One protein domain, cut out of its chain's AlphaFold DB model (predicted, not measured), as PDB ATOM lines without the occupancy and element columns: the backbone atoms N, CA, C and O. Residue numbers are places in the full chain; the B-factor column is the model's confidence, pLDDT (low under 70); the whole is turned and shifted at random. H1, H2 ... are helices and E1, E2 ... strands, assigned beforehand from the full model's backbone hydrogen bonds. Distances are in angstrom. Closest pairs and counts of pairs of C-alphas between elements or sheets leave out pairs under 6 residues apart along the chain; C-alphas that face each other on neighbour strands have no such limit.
ATOM      1  N   LEU A 110     104.720 117.667 118.039       93.69
ATOM      2  CA  LEU A 110     104.462 119.095 118.171       93.69
ATOM      3  C   LEU A 110     103.951 119.599 116.820       93.69
ATOM      4  O   LEU A 110     104.709 119.779 115.872       93.69
ATOM      5  N   VAL A 111     102.633 119.762 116.705       94.81
ATOM      6  CA  VAL A 111     101.970 120.182 115.461       94.81
ATOM      7  C   VAL A 111     101.535 121.638 115.599       94.81
ATOM      8  O   VAL A 111     100.907 121.974 116.608       94.81
ATOM      9  N   PRO A 112     101.781 122.509 114.606       95.44
ATOM     10  CA  PRO A 112     101.360 123.896 114.703       95.44
ATOM     11  C   PRO A 112      99.833 123.998 114.794       95.44
ATOM     12  O   PRO A 112      99.074 123.311 114.098       95.44
ATOM     13  N   ALA A 113      99.372 124.863 115.687       95.50
ATOM     14  CA  ALA A 113      97.973 125.168 115.890       95.50
ATOM     15  C   ALA A 113      97.363 125.811 114.646       95.50
ATOM     16  O   ALA A 113      98.042 126.352 113.777       95.50
ATOM     17  N   CYS A 114      96.033 125.818 114.596       94.94
ATOM     18  CA  CYS A 114      95.331 126.611 113.602       94.94
ATOM     19  C   CYS A 114      95.659 128.104 113.790       94.94
ATOM     20  O   CYS A 114      95.367 128.629 114.872       94.94
ATOM     21  N   PRO A 115      96.140 128.808 112.752       93.56
ATOM     22  CA  PRO A 115      96.512 130.223 112.846       93.56
ATOM     23  C   PRO A 115      95.336 131.107 113.270       93.56
ATOM     24  O   PRO A 115      95.479 132.005 114.089       93.56
ATOM     25  N   LEU A 116      94.123 130.780 112.811       94.31
ATOM     26  CA  LEU A 116      92.900 131.499 113.185       94.31
ATOM     27  C   LEU A 116      92.467 131.239 114.639       94.31
ATOM     28  O   LEU A 116      91.817 132.084 115.256       94.31
ATOM     29  N   CYS A 117      92.795 130.075 115.209       94.62
ATOM     30  CA  CYS A 117      92.605 129.825 116.640       94.62
ATOM     31  C   CYS A 117      93.666 130.545 117.474       94.62
ATOM     32  O   CYS A 117      93.318 131.109 118.509       94.62
ATOM     33  N   ALA A 118      94.922 130.527 117.025       93.81
ATOM     34  CA  ALA A 118      96.038 131.189 117.685       93.81
ATOM     35  C   ALA A 118      95.844 132.716 117.719       93.81
ATOM     36  O   ALA A 118      95.876 133.311 118.795       93.81
ATOM     37  N   ALA A 119      95.471 133.331 116.593       93.19
ATOM     38  CA  ALA A 119      95.146 134.755 116.505       93.19
ATOM     39  C   ALA A 119      94.013 135.154 117.468       93.19
ATOM     40  O   ALA A 119      94.140 136.116 118.219       93.19
ATOM     41  N   ARG A 120      92.943 134.346 117.561       92.88
ATOM     42  CA  ARG A 120      91.857 134.547 118.545       92.88
ATOM     43  C   ARG A 120      92.304 134.446 120.008       92.88
ATOM     44  O   ARG A 120      91.527 134.781 120.898       92.88
ATOM     45  N   ARG A 121      93.508 133.939 120.277       91.12
ATOM     46  CA  ARG A 121      94.133 133.859 121.606       91.12
ATOM     47  C   ARG A 121      95.302 134.840 121.765       91.12
ATOM     48  O   ARG A 121      96.068 134.700 122.714       91.12
ATOM     49  N   GLY A 122      95.429 135.822 120.869       88.12
ATOM     50  CA  GLY A 122      96.492 136.830 120.912       88.12
ATOM     51  C   GLY A 122      97.858 136.303 120.467       88.12
ATOM     52  O   GLY A 122      98.873 136.802 120.930       88.12
ATOM     53  N   ALA A 123      97.890 135.264 119.630       89.44
ATOM     54  CA  ALA A 123      99.107 134.694 119.051       89.44
ATOM     55  C   ALA A 123      99.000 134.673 117.518       89.44
ATOM     56  O   ALA A 123      98.868 133.617 116.905       89.44
ATOM     57  N   SER A 124      98.940 135.855 116.902       84.88
ATOM     58  CA  SER A 124      98.869 136.018 115.439       84.88
ATOM     59  C   SER A 124     100.237 135.944 114.761       84.88
ATOM     60  O   SER A 124     100.329 135.476 113.631       84.88
ATOM     61  N   GLU A 125     101.283 136.398 115.447       83.44
ATOM     62  CA  GLU A 125     102.628 136.572 114.879       83.44
ATOM     63  C   GLU A 125     103.534 135.359 115.100       83.44
ATOM     64  O   GLU A 125     104.503 135.159 114.375       83.44
ATOM     65  N   THR A 126     103.209 134.513 116.079       85.31
ATOM     66  CA  THR A 126     104.016 133.350 116.455       85.31
ATOM     67  C   THR A 126     103.221 132.059 116.330       85.31
ATOM     68  O   THR A 126     102.039 131.982 116.678       85.31
ATOM     69  N   ALA A 127     103.876 131.018 115.815       90.06
ATOM     70  CA  ALA A 127     103.285 129.690 115.740       90.06
ATOM     71  C   ALA A 127     103.101 129.122 117.153       90.06
ATOM     72  O   ALA A 127     104.040 129.089 117.947       90.06
ATOM     73  N   VAL A 128     101.890 128.650 117.448       94.88
ATOM     74  CA  VAL A 128     101.576 127.954 118.701       94.88
ATOM     75  C   VAL A 128     101.673 126.459 118.457       94.88
ATOM     76  O   VAL A 128     101.045 125.967 117.525       94.88
ATOM     77  N   TRP A 129     102.407 125.720 119.282       95.38
ATOM     78  CA  TRP A 129     102.653 124.292 119.058       95.38
ATOM     79  C   TRP A 129     101.786 123.439 119.971       95.38
ATOM     80  O   TRP A 129     101.781 123.620 121.188       95.38
ATOM     81  N   LEU A 130     101.032 122.518 119.374       95.62
ATOM     82  CA  LEU A 130     100.119 121.614 120.060       95.62
ATOM     83  C   LEU A 130     100.746 120.236 120.228       95.62
ATOM     84  O   LEU A 130     101.253 119.668 119.263       95.62
ATOM     85  N   VAL A 131     100.574 119.647 121.406       94.94
ATOM     86  CA  VAL A 131     100.874 118.237 121.663       94.94
ATOM     87  C   VAL A 131      99.794 117.385 121.007       94.94
ATOM     88  O   VAL A 131      98.621 117.434 121.396       94.94
ATOM     89  N   ARG A 132     100.168 116.600 119.993       93.50
ATOM     90  CA  ARG A 132      99.253 115.736 119.240       93.50
ATOM     91  C   ARG A 132      99.792 114.315 119.116       93.50
ATOM     92  O   ARG A 132     100.990 114.121 118.988       93.50
ATOM     93  N   PRO A 133      98.913 113.306 119.100       90.56
ATOM     94  CA  PRO A 133      99.324 111.921 118.876       90.56
ATOM     95  C   PRO A 133      99.673 111.618 117.409       90.56
ATOM     96  O   PRO A 133     100.236 110.571 117.129       90.56
ATOM     97  N   ASP A 134      99.334 112.515 116.478       91.56
ATOM     98  CA  ASP A 134      99.560 112.357 115.038       91.56
ATOM     99  C   ASP A 134     100.437 113.503 114.518       91.56
ATOM    100  O   ASP A 134     100.361 114.615 115.042       91.56
ATOM    101  N   VAL A 135     101.181 113.265 113.432       93.31
ATOM    102  CA  VAL A 135     102.017 114.282 112.755       93.31
ATOM    103  C   VAL A 135     101.209 115.406 112.087       93.31
ATOM    104  O   VAL A 135     101.773 116.327 111.498       93.31
ATOM    105  N   TRP A 136      99.880 115.335 112.139       93.62
ATOM    106  CA  TRP A 136      98.981 116.279 111.491       93.62
ATOM    107  C   TRP A 136      97.690 116.496 112.277       93.62
ATOM    108  O   TRP A 136      97.276 115.703 113.124       93.62
ATOM    109  N   THR A 137      97.001 117.587 111.959       93.25
ATOM    110  CA  THR A 137      95.661 117.879 112.466       93.25
ATOM    111  C   THR A 137      94.845 118.663 111.455       93.25
ATOM    112  O   THR A 137      95.390 119.466 110.708       93.25
ATOM    113  N   ILE A 138      93.517 118.524 111.519       95.00
ATOM    114  CA  ILE A 138      92.586 119.466 110.896       95.00
ATOM    115  C   ILE A 138      91.814 120.206 111.990       95.00
ATOM    116  O   ILE A 138      91.232 119.611 112.899       95.00
ATOM    117  N   CYS A 139      91.825 121.533 111.941       93.94
ATOM    118  CA  CYS A 139      91.039 122.361 112.841       93.94
ATOM    119  C   CYS A 139      89.550 122.209 112.534       93.94
ATOM    120  O   CYS A 139      89.090 122.653 111.492       93.94
ATOM    121  N   ARG A 140      88.764 121.678 113.473       90.19
ATOM    122  CA  ARG A 140      87.314 121.478 113.287       90.19
ATOM    123  C   ARG A 140      86.494 122.765 113.156       90.19
ATOM    124  O   ARG A 140      85.339 122.691 112.759       90.19
ATOM    125  N   ARG A 141      87.045 123.906 113.585       92.62
ATOM    126  CA  ARG A 141      86.349 125.203 113.588       92.62
ATOM    127  C   ARG A 141      86.596 126.009 112.318       92.62
ATOM    128  O   ARG A 141      85.783 126.856 111.976       92.62
ATOM    129  N   HIS A 142      87.734 125.783 111.672       94.69
ATOM    130  CA  HIS A 142      88.212 126.611 110.565       94.69
ATOM    131  C   HIS A 142      88.613 125.803 109.335       94.69
ATOM    132  O   HIS A 142      89.045 126.404 108.357       94.69
ATOM    133  N   ASP A 143      88.524 124.474 109.425       94.75
ATOM    134  CA  ASP A 143      88.896 123.509 108.393       94.75
ATOM    135  C   ASP A 143      90.286 123.819 107.813       94.75
ATOM    136  O   ASP A 143      90.493 123.977 106.612       94.75
ATOM    137  N   ARG A 144      91.251 123.956 108.734       95.12
ATOM    138  CA  ARG A 144      92.668 124.209 108.446       95.12
ATOM    139  C   ARG A 144      93.497 122.979 108.748       95.12
ATOM    140  O   ARG A 144      93.451 122.505 109.883       95.12
ATOM    141  N   PHE A 145      94.232 122.492 107.760       94.94
ATOM    142  CA  PHE A 145      95.186 121.404 107.912       94.94
ATOM    143  C   PHE A 145      96.556 121.947 108.338       94.94
ATOM    144  O   PHE A 145      97.042 122.924 107.769       94.94
ATOM    145  N   SER A 146      97.162 121.283 109.319       94.75
ATOM    146  CA  SER A 146      98.507 121.558 109.827       94.75
ATOM    147  C   SER A 146      99.292 120.250 109.940       94.75
ATOM    148  O   SER A 146      98.721 119.220 110.308       94.75
ATOM    149  N   HIS A 147     100.601 120.304 109.692       94.44
ATOM    150  CA  HIS A 147     101.526 119.168 109.763       94.44
ATOM    151  C   HIS A 147     102.801 119.555 110.533       94.44
ATOM    152  O   HIS A 147     103.181 120.721 110.510       94.44
ATOM    153  N   VAL A 148     103.487 118.604 111.180       90.88
ATOM    154  CA  VAL A 148     104.724 118.856 111.968       90.88
ATOM    155  C   VAL A 148     105.832 119.554 111.179       90.88
ATOM    156  O   VAL A 148     106.590 120.332 111.735       90.88
ATOM    157  N   ARG A 149     105.920 119.290 109.870       86.56
ATOM    158  CA  ARG A 149     106.936 119.882 108.974       86.56
ATOM    159  C   ARG A 149     106.609 121.309 108.533       86.56
ATOM    160  O   ARG A 149     107.362 121.898 107.769       86.56
ATOM    161  N   GLN A 150     105.457 121.836 108.927       84.88
ATOM    162  CA  GLN A 150     105.039 123.157 108.501       84.88
ATOM    163  C   GLN A 150     105.773 124.227 109.310       84.88
ATOM    164  O   GLN A 150     105.787 124.186 110.538       84.88
ATOM    165  N   VAL A 151     106.351 125.199 108.608       70.06
ATOM    166  CA  VAL A 151     107.097 126.305 109.210       70.06
ATOM    167  C   VAL A 151     106.179 127.517 109.386       70.06
ATOM    168  O   VAL A 151     105.383 127.848 108.506       70.06
ATOM    169  N   GLY A 152     106.289 128.192 110.531       73.56
ATOM    170  CA  GLY A 152     105.581 129.442 110.808       73.56
ATOM    171  C   GLY A 152     104.075 129.288 111.057       73.56
ATOM    172  O   GLY A 152     103.593 128.264 111.543       73.56
ATOM    173  N   THR A 153     103.325 130.350 110.766       79.38
ATOM    174  CA  THR A 153     101.887 130.493 111.065       79.38
ATOM    175  C   THR A 153     100.986 130.120 109.886       79.38
ATOM    176  O   THR A 153      99.821 130.506 109.847       79.38
ATOM    177  N   GLN A 154     101.495 129.390 108.895       82.31
ATOM    178  CA  GLN A 154     100.689 128.984 107.744       82.31
ATOM    179  C   GLN A 154      99.776 127.806 108.106       82.31
ATOM    180  O   GLN A 154      99.984 127.134 109.108       82.31
ATOM    181  N   ALA A 155      98.706 127.582 107.345       88.94
ATOM    182  CA  ALA A 155      97.912 126.354 107.403       88.94
ATOM    183  C   ALA A 155      97.097 126.213 106.119       88.94
ATOM    184  O   ALA A 155      96.518 127.190 105.630       88.94
ATOM    185  N   VAL A 156      96.995 124.991 105.603       91.75
ATOM    186  CA  VAL A 156      96.300 124.726 104.339       91.75
ATOM    187  C   VAL A 156      94.785 124.809 104.551       91.75
ATOM    188  O   VAL A 156      94.241 124.207 105.480       91.75
ATOM    189  N   ASP A 157      94.094 125.581 103.709       93.06
ATOM    190  CA  ASP A 157      92.627 125.627 103.676       93.06
ATOM    191  C   ASP A 157      92.086 124.334 103.067       93.06
ATOM    192  O   ASP A 157      92.328 124.064 101.894       93.06
ATOM    193  N   VAL A 158      91.336 123.546 103.838       94.38
ATOM    194  CA  VAL A 158      90.697 122.321 103.333       94.38
ATOM    195  C   VAL A 158      89.178 122.444 103.254       94.38
ATOM    196  O   VAL A 158      88.491 121.444 103.069       94.38
ATOM    197  N   ARG A 159      88.617 123.662 103.331       90.00
ATOM    198  CA  ARG A 159      87.164 123.882 103.180       90.00
ATOM    199  C   ARG A 159      86.620 123.401 101.838       90.00
ATOM    200  O   ARG A 159      85.473 122.978 101.769       90.00
ATOM    201  N   ARG A 160      87.446 123.450 100.786       90.38
ATOM    202  CA  ARG A 160      87.101 122.948  99.445       90.38
ATOM    203  C   ARG A 160      87.196 121.420  99.319       90.38
ATOM    204  O   ARG A 160      86.924 120.900  98.249       90.38
ATOM    205  N   LEU A 161      87.560 120.716 100.394       92.88
ATOM    206  CA  LEU A 161      87.658 119.256 100.472       92.88
ATOM    207  C   LEU A 161      86.738 118.732 101.599       92.88
ATOM    208  O   LEU A 161      87.221 118.237 102.628       92.88
ATOM    209  N   PRO A 162      85.406 118.884 101.475       89.56
ATOM    210  CA  PRO A 162      84.463 118.592 102.555       89.56
ATOM    211  C   PRO A 162      84.479 117.122 103.000       89.56
ATOM    212  O   PRO A 162      84.241 116.833 104.178       89.56
ATOM    213  N   GLU A 163      84.817 116.191 102.109       91.94
ATOM    214  CA  GLU A 163      84.995 114.765 102.397       91.94
ATOM    215  C   GLU A 163      86.137 114.553 103.394       91.94
ATOM    216  O   GLU A 163      85.981 113.811 104.365       91.94
ATOM    217  N   THR A 164      87.247 115.280 103.229       91.31
ATOM    218  CA  THR A 164      88.411 115.222 104.130       91.31
ATOM    219  C   THR A 164      88.036 115.714 105.527       91.31
ATOM    220  O   THR A 164      88.336 115.074 106.541       91.31
ATOM    221  N   VAL A 165      87.314 116.835 105.599       91.50
ATOM    222  CA  VAL A 165      86.823 117.394 106.865       91.50
ATOM    223  C   VAL A 165      85.846 116.429 107.547       91.50
ATOM    224  O   VAL A 165      85.924 116.218 108.763       91.50
ATOM    225  N   ARG A 166      84.935 115.814 106.783       91.50
ATOM    226  CA  ARG A 166      83.963 114.839 107.293       91.50
ATOM    227  C   ARG A 166      84.658 113.588 107.822       91.50
ATOM    228  O   ARG A 166      84.401 113.217 108.968       91.50
ATOM    229  N   ALA A 167      85.564 112.995 107.047       91.62
ATOM    230  CA  ALA A 167      86.341 111.825 107.445       91.62
ATOM    231  C   ALA A 167      87.130 112.096 108.734       91.62
ATOM    232  O   ALA A 167      87.079 111.309 109.679       91.62
ATOM    233  N   HIS A 168      87.757 113.271 108.845       91.38
ATOM    234  CA  HIS A 168      88.445 113.670 110.068       91.38
ATOM    235  C   HIS A 168      87.505 113.777 111.280       91.38
ATOM    236  O   HIS A 168      87.836 113.317 112.374       91.38
ATOM    237  N   ARG A 169      86.311 114.359 111.110       90.75
ATOM    238  CA  ARG A 169      85.306 114.452 112.186       90.75
ATOM    239  C   ARG A 169      84.796 113.075 112.616       90.75
ATOM    240  O   ARG A 169      84.573 112.886 113.813       90.75
ATOM    241  N   VAL A 170      84.620 112.147 111.671       91.44
ATOM    242  CA  VAL A 170      84.265 110.747 111.953       91.44
ATOM    243  C   VAL A 170      85.385 110.089 112.748       91.44
ATOM    244  O   VAL A 170      85.123 109.676 113.873       91.44
ATOM    245  N   ARG A 171      86.636 110.119 112.263       89.62
ATOM    246  CA  ARG A 171      87.806 109.584 112.983       89.62
ATOM    247  C   ARG A 171      87.848 110.054 114.439       89.62
ATOM    248  O   ARG A 171      87.889 109.245 115.356       89.62
ATOM    249  N   LEU A 172      87.738 111.365 114.678       88.69
ATOM    250  CA  LEU A 172      87.757 111.926 116.036       88.69
ATOM    251  C   LEU A 172      86.556 111.523 116.906       88.69
ATOM    252  O   LEU A 172      86.613 111.631 118.132       88.69
ATOM    253  N   ARG A 173      85.419 111.153 116.310       90.31
ATOM    254  CA  ARG A 173      84.283 110.586 117.047       90.31
ATOM    255  C   ARG A 173      84.601 109.153 117.463       90.31
ATOM    256  O   ARG A 173      84.457 108.851 118.642       90.31
ATOM    257  N   LEU A 174      85.083 108.332 116.530       89.88
ATOM    258  CA  LEU A 174      85.437 106.935 116.794       89.88
ATOM    259  C   LEU A 174      86.551 106.837 117.843       89.88
ATOM    260  O   LEU A 174      86.440 106.062 118.784       89.88
ATOM    261  N   GLU A 175      87.568 107.696 117.770       87.38
ATOM    262  CA  GLU A 175      88.626 107.767 118.787       87.38
ATOM    263  C   GLU A 175      88.113 108.115 120.183       87.38
ATOM    264  O   GLU A 175      88.612 107.597 121.178       87.38
ATOM    265  N   ARG A 176      87.115 108.999 120.277       86.19
ATOM    266  CA  ARG A 176      86.512 109.347 121.569       86.19
ATOM    267  C   ARG A 176      85.663 108.214 122.132       86.19
ATOM    268  O   ARG A 176      85.567 108.103 123.346       86.19
ATOM    269  N   GLN A 177      85.059 107.403 121.268       87.88
ATOM    270  CA  GLN A 177      84.192 106.300 121.669       87.88
ATOM    271  C   GLN A 177      84.979 105.030 122.022       87.88
ATOM    272  O   GLN A 177      84.627 104.343 122.975       87.88
ATOM    273  N   TRP A 178      86.045 104.725 121.278       85.06
ATOM    274  CA  TRP A 178      86.761 103.444 121.364       85.06
ATOM    275  C   TRP A 178      88.263 103.580 121.651       85.06
ATOM    276  O   TRP A 178      89.015 102.607 121.559       85.06
ATOM    277  N   GLY A 179      88.736 104.779 121.993       79.50
ATOM    278  CA  GLY A 179      90.148 105.031 122.267       79.50
ATOM    279  C   GLY A 179      91.028 104.787 121.036       79.50
ATOM    280  O   GLY A 179      90.649 105.100 119.906       79.50
ATOM    281  N   ARG A 180      92.222 104.212 121.240       69.19
ATOM    282  CA  ARG A 180      93.177 103.933 120.149       69.19
ATOM    283  C   ARG A 180      92.607 103.005 119.068       69.19
ATOM    284  O   ARG A 180      92.947 103.192 117.907       69.19
ATOM    285  N   GLN A 181      91.696 102.093 119.413       70.31
ATOM    286  CA  GLN A 181      91.052 101.188 118.447       70.31
ATOM    287  C   GLN A 181      90.156 101.935 117.444       70.31
ATOM    288  O   GLN A 181      89.974 101.494 116.316       70.31
ATOM    289  N   GLY A 182      89.651 103.118 117.809       67.94
ATOM    290  CA  GLY A 182      88.917 103.986 116.888       67.94
ATOM    291  C   GLY A 182      89.790 104.655 115.817       67.94
ATOM    292  O   GLY A 182      89.241 105.194 114.862       67.94
ATOM    293  N   ARG A 183      91.131 104.629 115.949       62.19
ATOM    294  CA  ARG A 183      92.083 105.209 114.974       62.19
ATOM    295  C   ARG A 183      92.249 104.349 113.734       62.19
ATOM    296  O   ARG A 183      92.350 104.878 112.635       62.19
TER     297      ARG A 183
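AT A GLANCE: This is residues 110 to 183 of the 216 residues of an uncharacterized protein of Streptomyces griseoviridis (UniProt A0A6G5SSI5). Strand pairs E1-E2 and E3-E4 lie between short H1 and long H2, whose residues 176 to 181 stick out. In 74 printed residues, two named helices and four strands follow as E1 H1 E2 E3 E4 H2, class mixed. The whole is compact: radius of gyration of the C-alphas 12.6 A, spans 37, 26 and 22 A.

HOW THE PARTS SIT: Start at E1, residues 110 to 112, antiparallel to E2, residues 129 to 132; N 111 and O 130 are within hydrogen-bond range, 2.9 A. E3 and E4, residues 136 to 139 and 144 to 147, are a hairpin; N 137 and O 146 are 2.9 A apart. The closest C-alphas of E1 and E4, Val 111 and His 147, are 5.8 A apart. In H2, residues 162 to 182, 14 of 17 O i to N i+4 pairs are within range.

IN THESE COORDINATES: Find C-alpha 110 at (104.462, 119.095, 118.171). H1 holds residues 115 to 119. H2 ends 20.9 A from its start, at C-alpha 182 (88.917, 103.986, 116.888), past a kink of 95 degrees near residue 176.

THE WHOLE: The printed part has no cut. Link E4 to H2 is long. Residues 180, 182 and 183 have pLDDT under 70.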